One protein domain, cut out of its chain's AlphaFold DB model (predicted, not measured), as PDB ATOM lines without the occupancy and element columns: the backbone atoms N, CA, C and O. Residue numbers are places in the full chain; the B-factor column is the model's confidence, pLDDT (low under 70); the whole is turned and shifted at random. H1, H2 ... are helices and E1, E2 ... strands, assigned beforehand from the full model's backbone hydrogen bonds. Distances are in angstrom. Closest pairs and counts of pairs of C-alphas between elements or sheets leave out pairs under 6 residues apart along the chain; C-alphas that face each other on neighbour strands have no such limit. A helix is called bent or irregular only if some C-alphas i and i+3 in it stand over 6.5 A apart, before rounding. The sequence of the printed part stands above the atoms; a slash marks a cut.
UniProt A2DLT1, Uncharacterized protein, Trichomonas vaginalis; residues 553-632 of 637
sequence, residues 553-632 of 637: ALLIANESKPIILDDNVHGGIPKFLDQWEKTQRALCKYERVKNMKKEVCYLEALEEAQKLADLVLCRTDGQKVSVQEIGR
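AT A GLANCE: This is residues 553 to 632 of the 637 residues of an uncharacterized protein of Trichomonas vaginalis (UniProt A2DLT1). Look for a small antiparallel sheet, ordered E2 E1 E3, with one face crossed by H3, the second arm of a long helical hairpin, H2 and H3; these are two layers, H3 over the sheet. Short H1 makes a corner with the beginning of H2, and residues 618 to 623 stick out beyond the hairpin's open end. The 80 printed residues run E1 E2 H1 H2 H3 E3, three helices and three strands of mixed class. The whole is compact, radius of gyration of the C-alphas 12.7 A, and flat, spanning 40 by 29 by 16 A.

HOW THE PARTS SIT: Start at inner strand E1, residues 553 to 556. Edge strand E3, residues 627 to 631, is its antiparallel neighbour at 164 degrees; N 553 and O 631 are within hydrogen-bond range at 2.8 A. Edge strand E2, residues 563 to 565, forms an antiparallel hairpin with E1 at 140 degrees, with N 554 and O 563 at 2.8 A. H3, residues 598 to 616, is on the sheet at a height of 8.0 A, across the strands, at 70 degrees to E3 on the local plane; their closest C-alphas, Gln 610 and Val 627, are 5.6 A apart. H2, residues 574 to 592, touches H3 at a shallow tilt of 21 degrees, opposite ways, closest at C-alphas 586 and 605, 4.7 A. H2 only grazes the sheet, with residues 580 to 591. H1, residues 567 to 570, only just touches H2, only at the corner, with 3 pairs of C-alphas within 8 A, the closest 570 and 576 at 4.9 A. In H2 and H3 every O i to N i+4 pair is within hydrogen-bond range; H1 is too short for one, and its single O i to N i+3 pair is out of range.

IN THESE COORDINATES: Find C-alpha 553 at (-18.939, 31.469, 6.720), where E1 begins. H2 starts at (-6.803, 34.031, 24.168) and runs 27.1 A; H3 runs 26.5 A. E3 runs 11.1 A, E1 9.7 A and E2 6.4 A, with E3 ending at (-22.752, 34.854, 7.217). H1 is irregular, but only just: C-alphas 567 and 570 are 6.7 A apart.

THE WHOLE: The C-alphas farthest apart, Asn 595 and Asp 621, are 40.3 A apart. The printed part has no cut, no link is long, and no printed residue is under 70 in pLDDT.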
ATOM      1  N   ALA A 553     -19.338  31.576   8.118       96.69
ATOM      2  CA  ALA A 553     -18.939  31.469   6.720       96.69
ATOM      3  C   ALA A 553     -18.395  32.821   6.239       96.69
ATOM      4  O   ALA A 553     -19.078  33.840   6.364       96.69
ATOM      5  N   LEU A 554     -17.181  32.820   5.688       97.19
ATOM      6  CA  LEU A 554     -16.511  33.991   5.127       97.19
ATOM      7  C   LEU A 554     -16.348  33.828   3.616       97.19
ATOM      8  O   LEU A 554     -15.726  32.867   3.161       97.19
ATOM      9  N   LEU A 555     -16.859  34.778   2.834       97.12
ATOM     10  CA  LEU A 555     -16.535  34.882   1.413       97.12
ATOM     11  C   LEU A 555     -15.278  35.735   1.263       97.12
ATOM     12  O   LEU A 555     -15.273  36.905   1.643       97.12
ATOM     13  N   ILE A 556     -14.215  35.152   0.718       96.56
ATOM     14  CA  ILE A 556     -12.923  35.821   0.547       96.56
ATOM     15  C   ILE A 556     -12.751  36.246  -0.908       96.56
ATOM     16  O   ILE A 556     -13.082  35.508  -1.834       96.56
ATOM     17  N   ALA A 557     -12.191  37.436  -1.114       95.12
ATOM     18  CA  ALA A 557     -11.855  37.935  -2.437       95.12
ATOM     19  C   ALA A 557     -10.929  36.960  -3.180       95.12
ATOM     20  O   ALA A 557      -9.893  36.547  -2.657       95.12
ATOM     21  N   ASN A 558     -11.281  36.660  -4.432       92.12
ATOM     22  CA  ASN A 558     -10.590  35.709  -5.311       92.12
ATOM     23  C   ASN A 558     -10.723  34.229  -4.915       92.12
ATOM     24  O   ASN A 558     -10.124  33.385  -5.577       92.12
ATOM     25  N   GLU A 559     -11.532  33.900  -3.906       93.00
ATOM     26  CA  GLU A 559     -11.870  32.518  -3.575       93.00
ATOM     27  C   GLU A 559     -13.273  32.179  -4.077       93.00
ATOM     28  O   GLU A 559     -14.247  32.885  -3.828       93.00
ATOM     29  N   SER A 560     -13.385  31.069  -4.810       91.81
ATOM     30  CA  SER A 560     -14.666  30.638  -5.392       91.81
ATOM     31  C   SER A 560     -15.627  30.033  -4.367       91.81
ATOM     32  O   SER A 560     -16.825  29.928  -4.629       91.81
ATOM     33  N   LYS A 561     -15.110  29.604  -3.211       94.56
ATOM     34  CA  LYS A 561     -15.877  28.950  -2.152       94.56
ATOM     35  C   LYS A 561     -15.712  29.713  -0.841       94.56
ATOM     36  O   LYS A 561     -14.593  30.114  -0.524       94.56
ATOM     37  N   PRO A 562     -16.792  29.880  -0.060       94.75
ATOM     38  CA  PRO A 562     -16.683  30.461   1.266       94.75
ATOM     39  C   PRO A 562     -15.879  29.535   2.187       94.75
ATOM     40  O   PRO A 562     -16.032  28.311   2.144       94.75
ATOM     41  N   ILE A 563     -15.050  30.130   3.042       95.38
ATOM     42  CA  ILE A 563     -14.334  29.427   4.105       95.38
ATOM     43  C   ILE A 563     -15.245  29.356   5.325       95.38
ATOM     44  O   ILE A 563     -15.758  30.374   5.788       95.38
ATOM     45  N   ILE A 564     -15.456  28.147   5.843       95.31
ATOM     46  CA  ILE A 564     -16.243  27.921   7.054       95.31
ATOM     47  C   ILE A 564     -15.278  27.824   8.230       95.31
ATOM     48  O   ILE A 564     -14.428  26.940   8.268       95.31
ATOM     49  N   LEU A 565     -15.428  28.743   9.175       94.50
ATOM     50  CA  LEU A 565     -14.712  28.773  10.438       94.50
ATOM     51  C   LEU A 565     -15.595  28.158  11.527       94.50
ATOM     52  O   LEU A 565     -16.757  28.551  11.680       94.50
ATOM     53  N   ASP A 566     -15.060  27.198  12.269       91.38
ATOM     54  CA  ASP A 566     -15.687  26.607  13.450       91.38
ATOM     55  C   ASP A 566     -15.109  27.204  14.743       91.38
ATOM     56  O   ASP A 566     -14.292  28.125  14.718       91.38
ATOM     57  N   ASP A 567     -15.571  26.707  15.887       85.81
ATOM     58  CA  ASP A 567     -15.030  27.086  17.191       85.81
ATOM     59  C   ASP A 567     -13.548  26.710  17.342       85.81
ATOM     60  O   ASP A 567     -12.796  27.417  17.996       85.81
ATOM     61  N   ASN A 568     -13.056  25.679  16.666       86.62
ATOM     62  CA  ASN A 568     -11.653  25.279  16.776       86.62
ATOM     63  C   ASN A 568     -10.667  26.262  16.127       86.62
ATOM     64  O   ASN A 568      -9.473  26.208  16.428       86.62
ATOM     65  N   VAL A 569     -11.140  27.204  15.303       86.56
ATOM     66  CA  VAL A 569     -10.300  28.188  14.597       86.56
ATOM     67  C   VAL A 569      -9.459  29.056  15.531       86.56
ATOM     68  O   VAL A 569      -8.372  29.490  15.152       86.56
ATOM     69  N   HIS A 570      -9.901  29.292  16.768       85.56
ATOM     70  CA  HIS A 570      -9.089  30.050  17.718       85.56
ATOM     71  C   HIS A 570      -7.973  29.219  18.373       85.56
ATOM     72  O   HIS A 570      -7.111  29.804  19.018       85.56
ATOM     73  N   GLY A 571      -7.962  27.883  18.260       84.44
ATOM     74  CA  GLY A 571      -6.881  27.019  18.772       84.44
ATOM     75  C   GLY A 571      -6.619  27.126  20.283       84.44
ATOM     76  O   GLY A 571      -5.512  26.859  20.756       84.44
ATOM     77  N   GLY A 572      -7.615  27.588  21.045       82.44
ATOM     78  CA  GLY A 572      -7.453  27.955  22.456       82.44
ATOM     79  C   GLY A 572      -6.515  29.147  22.687       82.44
ATOM     80  O   GLY A 572      -5.921  29.241  23.750       82.44
ATOM     81  N   ILE A 573      -6.323  30.040  21.717       87.56
ATOM     82  CA  ILE A 573      -5.463  31.220  21.853       87.56
ATOM     83  C   ILE A 573      -6.305  32.393  22.374       87.56
ATOM     84  O   ILE A 573      -7.243  32.803  21.681       87.56
ATOM     85  N   PRO A 574      -5.975  33.000  23.531       84.38
ATOM     86  CA  PRO A 574      -6.803  34.031  24.168       84.38
ATOM     87  C   PRO A 574      -7.161  35.212  23.259       84.38
ATOM     88  O   PRO A 574      -8.296  35.681  23.248       84.38
ATOM     89  N   LYS A 575      -6.206  35.685  22.450       85.38
ATOM     90  CA  LYS A 575      -6.453  36.795  21.518       85.38
ATOM     91  C   LYS A 575      -7.393  36.398  20.377       85.38
ATOM     92  O   LYS A 575      -8.206  37.206  19.937       85.38
ATOM     93  N   PHE A 576      -7.264  35.172  19.875       90.50
ATOM     94  CA  PHE A 576      -8.089  34.695  18.764       90.50
ATOM     95  C   PHE A 576      -9.506  34.417  19.260       90.50
ATOM     96  O   PHE A 576     -10.463  34.732  18.563       90.50
ATOM     97  N   LEU A 577      -9.629  33.917  20.491       88.69
ATOM     98  CA  LEU A 577     -10.891  33.724  21.191       88.69
ATOM     99  C   LEU A 577     -11.642  35.050  21.392       88.69
ATOM    100  O   LEU A 577     -12.819  35.141  21.057       88.69
ATOM    101  N   ASP A 578     -10.953  36.105  21.836       88.12
ATOM    102  CA  ASP A 578     -11.546  37.444  21.954       88.12
ATOM    103  C   ASP A 578     -12.078  37.966  20.622       88.12
ATOM    104  O   ASP A 578     -13.214  38.442  20.527       88.12
ATOM    105  N   GLN A 579     -11.271  37.840  19.568       93.12
ATOM    106  CA  GLN A 579     -11.670  38.287  18.241       93.12
ATOM    107  C   GLN A 579     -12.816  37.436  17.674       93.12
ATOM    108  O   GLN A 579     -13.734  37.971  17.045       93.12
ATOM    109  N   TRP A 580     -12.812  36.129  17.935       93.00
ATOM    110  CA  TRP A 580     -13.899  35.217  17.590       93.00
ATOM    111  C   TRP A 580     -15.207  35.643  18.255       93.00
ATOM    112  O   TRP A 580     -16.207  35.851  17.567       93.00
ATOM    113  N   GLU A 581     -15.211  35.873  19.570       91.12
ATOM    114  CA  GLU A 581     -16.408  36.313  20.288       91.12
ATOM    115  C   GLU A 581     -16.921  37.678  19.828       91.12
ATOM    116  O   GLU A 581     -18.135  37.877  19.724       91.12
ATOM    117  N   LYS A 582     -16.022  38.632  19.553       93.44
ATOM    118  CA  LYS A 582     -16.390  39.939  18.990       93.44
ATOM    119  C   LYS A 582     -17.083  39.773  17.641       93.44
ATOM    120  O   LYS A 582     -18.158  40.341  17.441       93.44
ATOM    121  N   THR A 583     -16.538  38.919  16.778       95.62
ATOM    122  CA  THR A 583     -17.120  38.601  15.466       95.62
ATOM    123  C   THR A 583     -18.492  37.938  15.614       95.62
ATOM    124  O   THR A 583     -19.459  38.362  14.983       95.62
ATOM    125  N   GLN A 584     -18.625  36.956  16.511       94.38
ATOM    126  CA  GLN A 584     -19.901  36.300  16.819       94.38
ATOM    127  C   GLN A 584     -20.955  37.290  17.320       94.38
ATOM    128  O   GLN A 584     -22.100  37.277  16.859       94.38
ATOM    129  N   ARG A 585     -20.579  38.176  18.252       93.81
ATOM    130  CA  ARG A 585     -21.458  39.219  18.800       93.81
ATOM    131  C   ARG A 585     -21.911  40.201  17.720       93.81
ATOM    132  O   ARG A 585     -23.103  40.513  17.664       93.81
ATOM    133  N   ALA A 586     -20.999  40.655  16.861       95.81
ATOM    134  CA  ALA A 586     -21.312  41.553  15.752       95.81
ATOM    135  C   ALA A 586     -22.259  40.888  14.735       95.81
ATOM    136  O   ALA A 586     -23.275  41.477  14.359       95.81
ATOM    137  N   LEU A 587     -22.010  39.622  14.382       95.38
ATOM    138  CA  LEU A 587     -22.866  38.850  13.478       95.38
ATOM    139  C   LEU A 587     -24.275  38.632  14.060       95.38
ATOM    140  O   LEU A 587     -25.274  38.905  13.395       95.38
ATOM    141  N   CYS A 588     -24.377  38.255  15.338       93.75
ATOM    142  CA  CYS A 588     -25.665  38.107  16.025       93.75
ATOM    143  C   CYS A 588     -26.450  39.427  16.087       93.75
ATOM    144  O   CYS A 588     -27.681  39.441  15.999       93.75
ATOM    145  N   LYS A 589     -25.757  40.557  16.270       94.56
ATOM    146  CA  LYS A 589     -26.367  41.893  16.262       94.56
ATOM    147  C   LYS A 589     -26.929  42.218  14.878       94.56
ATOM    148  O   LYS A 589     -28.074  42.659  14.792       94.56
ATOM    149  N   TYR A 590     -26.169  41.946  13.818       95.56
ATOM    150  CA  TYR A 590     -26.619  42.095  12.434       95.56
ATOM    151  C   TYR A 590     -27.878  41.262  12.135       95.56
ATOM    152  O   TYR A 590     -28.858  41.800  11.616       95.56
ATOM    153  N   GLU A 591     -27.907  39.988  12.531       93.19
ATOM    154  CA  GLU A 591     -29.039  39.076  12.290       93.19
ATOM    155  C   GLU A 591     -30.337  39.522  12.986       93.19
ATOM    156  O   GLU A 591     -31.440  39.301  12.480       93.19
ATOM    157  N   ARG A 592     -30.226  40.178  14.147       93.69
ATOM    158  CA  ARG A 592     -31.380  40.629  14.943       93.69
ATOM    159  C   ARG A 592     -31.992  41.940  14.444       93.69
ATOM    160  O   ARG A 592     -33.156  42.218  14.745       93.69
ATOM    161  N   VAL A 593     -31.248  42.763  13.705       95.44
ATOM    162  CA  VAL A 593     -31.707  44.087  13.258       95.44
ATOM    163  C   VAL A 593     -32.448  43.983  11.920       95.44
ATOM    164  O   VAL A 593     -31.884  43.592  10.904       95.44
ATOM    165  N   LYS A 594     -33.726  44.388  11.900       91.06
ATOM    166  CA  LYS A 594     -34.585  44.351  10.694       91.06
ATOM    167  C   LYS A 594     -34.664  45.673   9.906       91.06
ATOM    168  O   LYS A 594     -35.157  45.669   8.788       91.06
ATOM    169  N   ASN A 595     -34.193  46.791  10.471       90.25
ATOM    170  CA  ASN A 595     -34.445  48.154   9.960       90.25
ATOM    171  C   ASN A 595     -33.209  48.782   9.277       90.25
ATOM    172  O   ASN A 595     -32.172  48.137   9.187       90.25
ATOM    173  N   MET A 596     -33.275  50.068   8.887       77.50
ATOM    174  CA  MET A 596     -32.181  50.837   8.241       77.50
ATOM    175  C   MET A 596     -30.807  50.760   8.941       77.50
ATOM    176  O   MET A 596     -29.784  50.990   8.315       77.50
ATOM    177  N   LYS A 597     -30.746  50.394  10.228       90.00
ATOM    178  CA  LYS A 597     -29.477  50.160  10.949       90.00
ATOM    179  C   LYS A 597     -28.792  48.830  10.594       90.00
ATOM    180  O   LYS A 597     -27.712  48.555  11.115       90.00
ATOM    181  N   LYS A 598     -29.417  47.992   9.759       93.12
ATOM    182  CA  LYS A 598     -28.908  46.669   9.381       93.12
ATOM    183  C   LYS A 598     -27.597  46.768   8.606       93.12
ATOM    184  O   LYS A 598     -26.686  46.005   8.896       93.12
ATOM    185  N   GLU A 599     -27.477  47.739   7.704       94.62
ATOM    186  CA  GLU A 599     -26.251  47.978   6.930       94.62
ATOM    187  C   GLU A 599     -25.072  48.360   7.835       94.62
ATOM    188  O   GLU A 599     -23.997  47.784   7.728       94.62
ATOM    189  N   VAL A 600     -25.297  49.233   8.822       95.81
ATOM    190  CA  VAL A 600     -24.264  49.607   9.804       95.81
ATOM    191  C   VAL A 600     -23.794  48.393  10.612       95.81
ATOM    192  O   VAL A 600     -22.597  48.202  10.795       95.81
ATOM    193  N   CYS A 601     -24.722  47.544  11.067       96.31
ATOM    194  CA  CYS A 601     -24.363  46.328  11.807       96.31
ATOM    195  C   CYS A 601     -23.660  45.292  10.914       96.31
ATOM    196  O   CYS A 601     -22.836  44.531  11.408       96.31
ATOM    197  N   TYR A 602     -23.987  45.252   9.618       96.75
ATOM    198  CA  TYR A 602     -23.312  44.393   8.648       96.75
ATOM    199  C   TYR A 602     -21.860  44.820   8.441       96.75
ATOM    200  O   TYR A 602     -20.972  43.980   8.507       96.75
ATOM    201  N   LEU A 603     -21.613  46.121   8.258       96.94
ATOM    202  CA  LEU A 603     -20.261  46.661   8.114       96.94
ATOM    203  C   LEU A 603     -19.415  46.423   9.372       96.94
ATOM    204  O   LEU A 603     -18.261  46.034   9.254       96.94
ATOM    205  N   GLU A 604     -20.001  46.572  10.565       97.25
ATOM    206  CA  GLU A 604     -19.347  46.227  11.839       97.25
ATOM    207  C   GLU A 604     -18.992  44.731  11.904       97.25
ATOM    208  O   GLU A 604     -17.874  44.373  12.266       97.25
ATOM    209  N   ALA A 605     -19.907  43.840  11.505       97.38
ATOM    210  CA  ALA A 605     -19.632  42.404  11.453       97.38
ATOM    211  C   ALA A 605     -18.543  42.055  10.430       97.38
ATOM    212  O   ALA A 605     -17.699  41.211  10.714       97.38
ATOM    213  N   LEU A 606     -18.542  42.712   9.267       97.69
ATOM    214  CA  LEU A 606     -17.532  42.531   8.228       97.69
ATOM    215  C   LEU A 606     -16.150  43.015   8.694       97.69
ATOM    216  O   LEU A 606     -15.153  42.341   8.449       97.69
ATOM    217  N   GLU A 607     -16.088  44.139   9.411       97.88
ATOM    218  CA  GLU A 607     -14.849  44.660   9.996       97.88
ATOM    219  C   GLU A 607     -14.266  43.687  11.031       97.88
ATOM    220  O   GLU A 607     -13.079  43.354  10.981       97.88
ATOM    221  N   GLU A 608     -15.091  43.180  11.951       97.75
ATOM    222  CA  GLU A 608     -14.646  42.199  12.946       97.75
ATOM    223  C   GLU A 608     -14.256  40.858  12.302       97.75
ATOM    224  O   GLU A 608     -13.271  40.240  12.715       97.75
ATOM    225  N   ALA A 609     -14.955  40.446  11.239       97.06
ATOM    226  CA  ALA A 609     -14.617  39.268  10.445       97.06
ATOM    227  C   ALA A 609     -13.272  39.410   9.731       97.06
ATOM    228  O   ALA A 609     -12.487  38.465   9.704       97.06
ATOM    229  N   GLN A 610     -12.990  40.592   9.179       97.44
ATOM    230  CA  GLN A 610     -11.707  40.898   8.560       97.44
ATOM    231  C   GLN A 610     -10.573  40.820   9.587       97.44
ATOM    232  O   GLN A 610      -9.552  40.189   9.321       97.44
ATOM    233  N   LYS A 611     -10.765  41.389  10.786       95.81
ATOM    234  CA  LYS A 611      -9.794  41.285  11.889       95.81
ATOM    235  C   LYS A 611      -9.558  39.834  12.311       95.81
ATOM    236  O   LYS A 611      -8.422  39.466  12.592       95.81
ATOM    237  N   LEU A 612     -10.606  39.009  12.358       95.31
ATOM    238  CA  LEU A 612     -10.481  37.579  12.644       95.31
ATOM    239  C   LEU A 612      -9.704  36.854  11.537       95.31
ATOM    240  O   LEU A 612      -8.766  36.121  11.840       95.31
ATOM    241  N   ALA A 613     -10.061  37.082  10.270       94.94
ATOM    242  CA  ALA A 613      -9.391  36.488   9.116       94.94
ATOM    243  C   ALA A 613      -7.897  36.836   9.085       94.94
ATOM    244  O   ALA A 613      -7.080  35.944   8.893       94.94
ATOM    245  N   ASP A 614      -7.534  38.090   9.369       93.12
ATOM    246  CA  ASP A 614      -6.139  38.542   9.455       93.12
ATOM    247  C   ASP A 614      -5.328  37.823  10.552       93.12
ATOM    248  O   ASP A 614      -4.097  37.781  10.484       93.12
ATOM    249  N   LEU A 615      -5.991  37.284  11.583       91.06
ATOM    250  CA  LEU A 615      -5.342  36.529  12.658       91.06
ATOM    251  C   LEU A 615      -5.198  35.041  12.333       91.06
ATOM    252  O   LEU A 615      -4.175  34.452  12.674       91.06
ATOM    253  N   VAL A 616      -6.226  34.435  11.733       91.94
ATOM    254  CA  VAL A 616      -6.348  32.968  11.641       91.94
ATOM    255  C   VAL A 616      -6.106  32.412  10.240       91.94
ATOM    256  O   VAL A 616      -5.864  31.217  10.096       91.94
ATOM    257  N   LEU A 617      -6.150  33.257   9.209       91.50
ATOM    258  CA  LEU A 617      -5.927  32.867   7.822       91.50
ATOM    259  C   LEU A 617      -4.653  33.521   7.289       91.50
ATOM    260  O   LEU A 617      -4.430  34.721   7.429       91.50
ATOM    261  N   CYS A 618      -3.834  32.729   6.606       86.50
ATOM    262  CA  CYS A 618      -2.698  33.220   5.843       86.50
ATOM    263  C   CYS A 618      -2.772  32.678   4.415       86.50
ATOM    264  O   CYS A 618      -3.113  31.516   4.192       86.50
ATOM    265  N   ARG A 619      -2.456  33.524   3.433       85.75
ATOM    266  CA  ARG A 619      -2.235  33.060   2.064       85.75
ATOM    267  C   ARG A 619      -0.788  32.613   1.914       85.75
ATOM    268  O   ARG A 619       0.121  33.206   2.495       85.75
ATOM    269  N   THR A 620      -0.567  31.594   1.092       86.94
ATOM    270  CA  THR A 620       0.775  31.081   0.772       86.94
ATOM    271  C   THR A 620       1.638  32.105   0.031       86.94
ATOM    272  O   THR A 620       2.858  32.071   0.145       86.94
ATOM    273  N   ASP A 621       1.012  33.042  -0.686       87.19
ATOM    274  CA  ASP A 621       1.667  34.166  -1.366       87.19
ATOM    275  C   ASP A 621       2.002  35.347  -0.429       87.19
ATOM    276  O   ASP A 621       2.556  36.351  -0.876       87.19
ATOM    277  N   GLY A 622       1.664  35.248   0.863       84.94
ATOM    278  CA  GLY A 622       1.877  36.299   1.856       84.94
ATOM    279  C   GLY A 622       0.943  37.506   1.719       84.94
ATOM    280  O   GLY A 622       1.078  38.463   2.485       84.94
ATOM    281  N   GLN A 623      -0.007  37.495   0.777       88.38
ATOM    282  CA  GLN A 623      -0.988  38.568   0.653       88.38
ATOM    283  C   GLN A 623      -2.024  38.495   1.774       88.38
ATOM    284  O   GLN A 623      -2.395  37.422   2.257       88.38
ATOM    285  N   LYS A 624      -2.531  39.665   2.174       90.12
ATOM    286  CA  LYS A 624      -3.630  39.738   3.135       90.12
ATOM    287  C   LYS A 624      -4.913  39.203   2.511       90.12
ATOM    288  O   LYS A 624      -5.226  39.481   1.355       90.12
ATOM    289  N   VAL A 625      -5.659  38.453   3.308       93.75
ATOM    290  CA  VAL A 625      -7.007  38.004   2.968       93.75
ATOM    291  C   VAL A 625      -7.938  39.217   2.987       93.75
ATOM    292  O   VAL A 625      -7.804  40.068   3.856       93.75
ATOM    293  N   SER A 626      -8.880  39.317   2.049       96.88
ATOM    294  CA  SER A 626      -9.934  40.340   2.081       96.88
ATOM    295  C   SER A 626     -11.294  39.658   2.145       96.88
ATOM    296  O   SER A 626     -11.642  38.886   1.253       96.88
ATOM    297  N   VAL A 627     -12.039  39.911   3.216       97.56
ATOM    298  CA  VAL A 627     -13.380  39.376   3.453       97.56
ATOM    299  C   VAL A 627     -14.386  40.264   2.725       97.56
ATOM    300  O   VAL A 627     -14.482  41.460   2.993       97.56
ATOM    301  N   GLN A 628     -15.125  39.678   1.787       97.69
ATOM    302  CA  GLN A 628     -16.172  40.350   1.014       97.69
ATOM    303  C   GLN A 628     -17.540  40.205   1.673       97.69
ATOM    304  O   GLN A 628     -18.312  41.159   1.697       97.69
ATOM    305  N   GLU A 629     -17.832  39.027   2.229       96.88
ATOM    306  CA  GLU A 629     -19.099  38.760   2.907       96.88
ATOM    307  C   GLU A 629     -18.896  37.886   4.149       96.88
ATOM    308  O   GLU A 629     -17.999  37.041   4.199       96.88
ATOM    309  N   ILE A 630     -19.775  38.066   5.136       97.06
ATOM    310  CA  ILE A 630     -19.884  37.228   6.332       97.06
ATOM    311  C   ILE A 630     -21.320  36.718   6.490       97.06
ATOM    312  O   ILE A 630     -22.287  37.460   6.299       97.06
ATOM    313  N   GLY A 631     -21.465  35.454   6.888       95.31
ATOM    314  CA  GLY A 631     -22.752  34.854   7.217       95.31
ATOM    315  C   GLY A 631     -22.629  33.595   8.072       95.31
ATOM    316  O   GLY A 631     -21.555  33.245   8.559       95.31
ATOM    317  N   ARG A 632     -23.752  32.897   8.247       93.44
ATOM    318  CA  ARG A 632     -23.791  31.543   8.815       93.44
ATOM    319  C   ARG A 632     -23.739  30.527   7.678       93.44
ATOM    320  O   ARG A 632     -24.365  30.774   6.644       93.44
TER     321      ARG A 632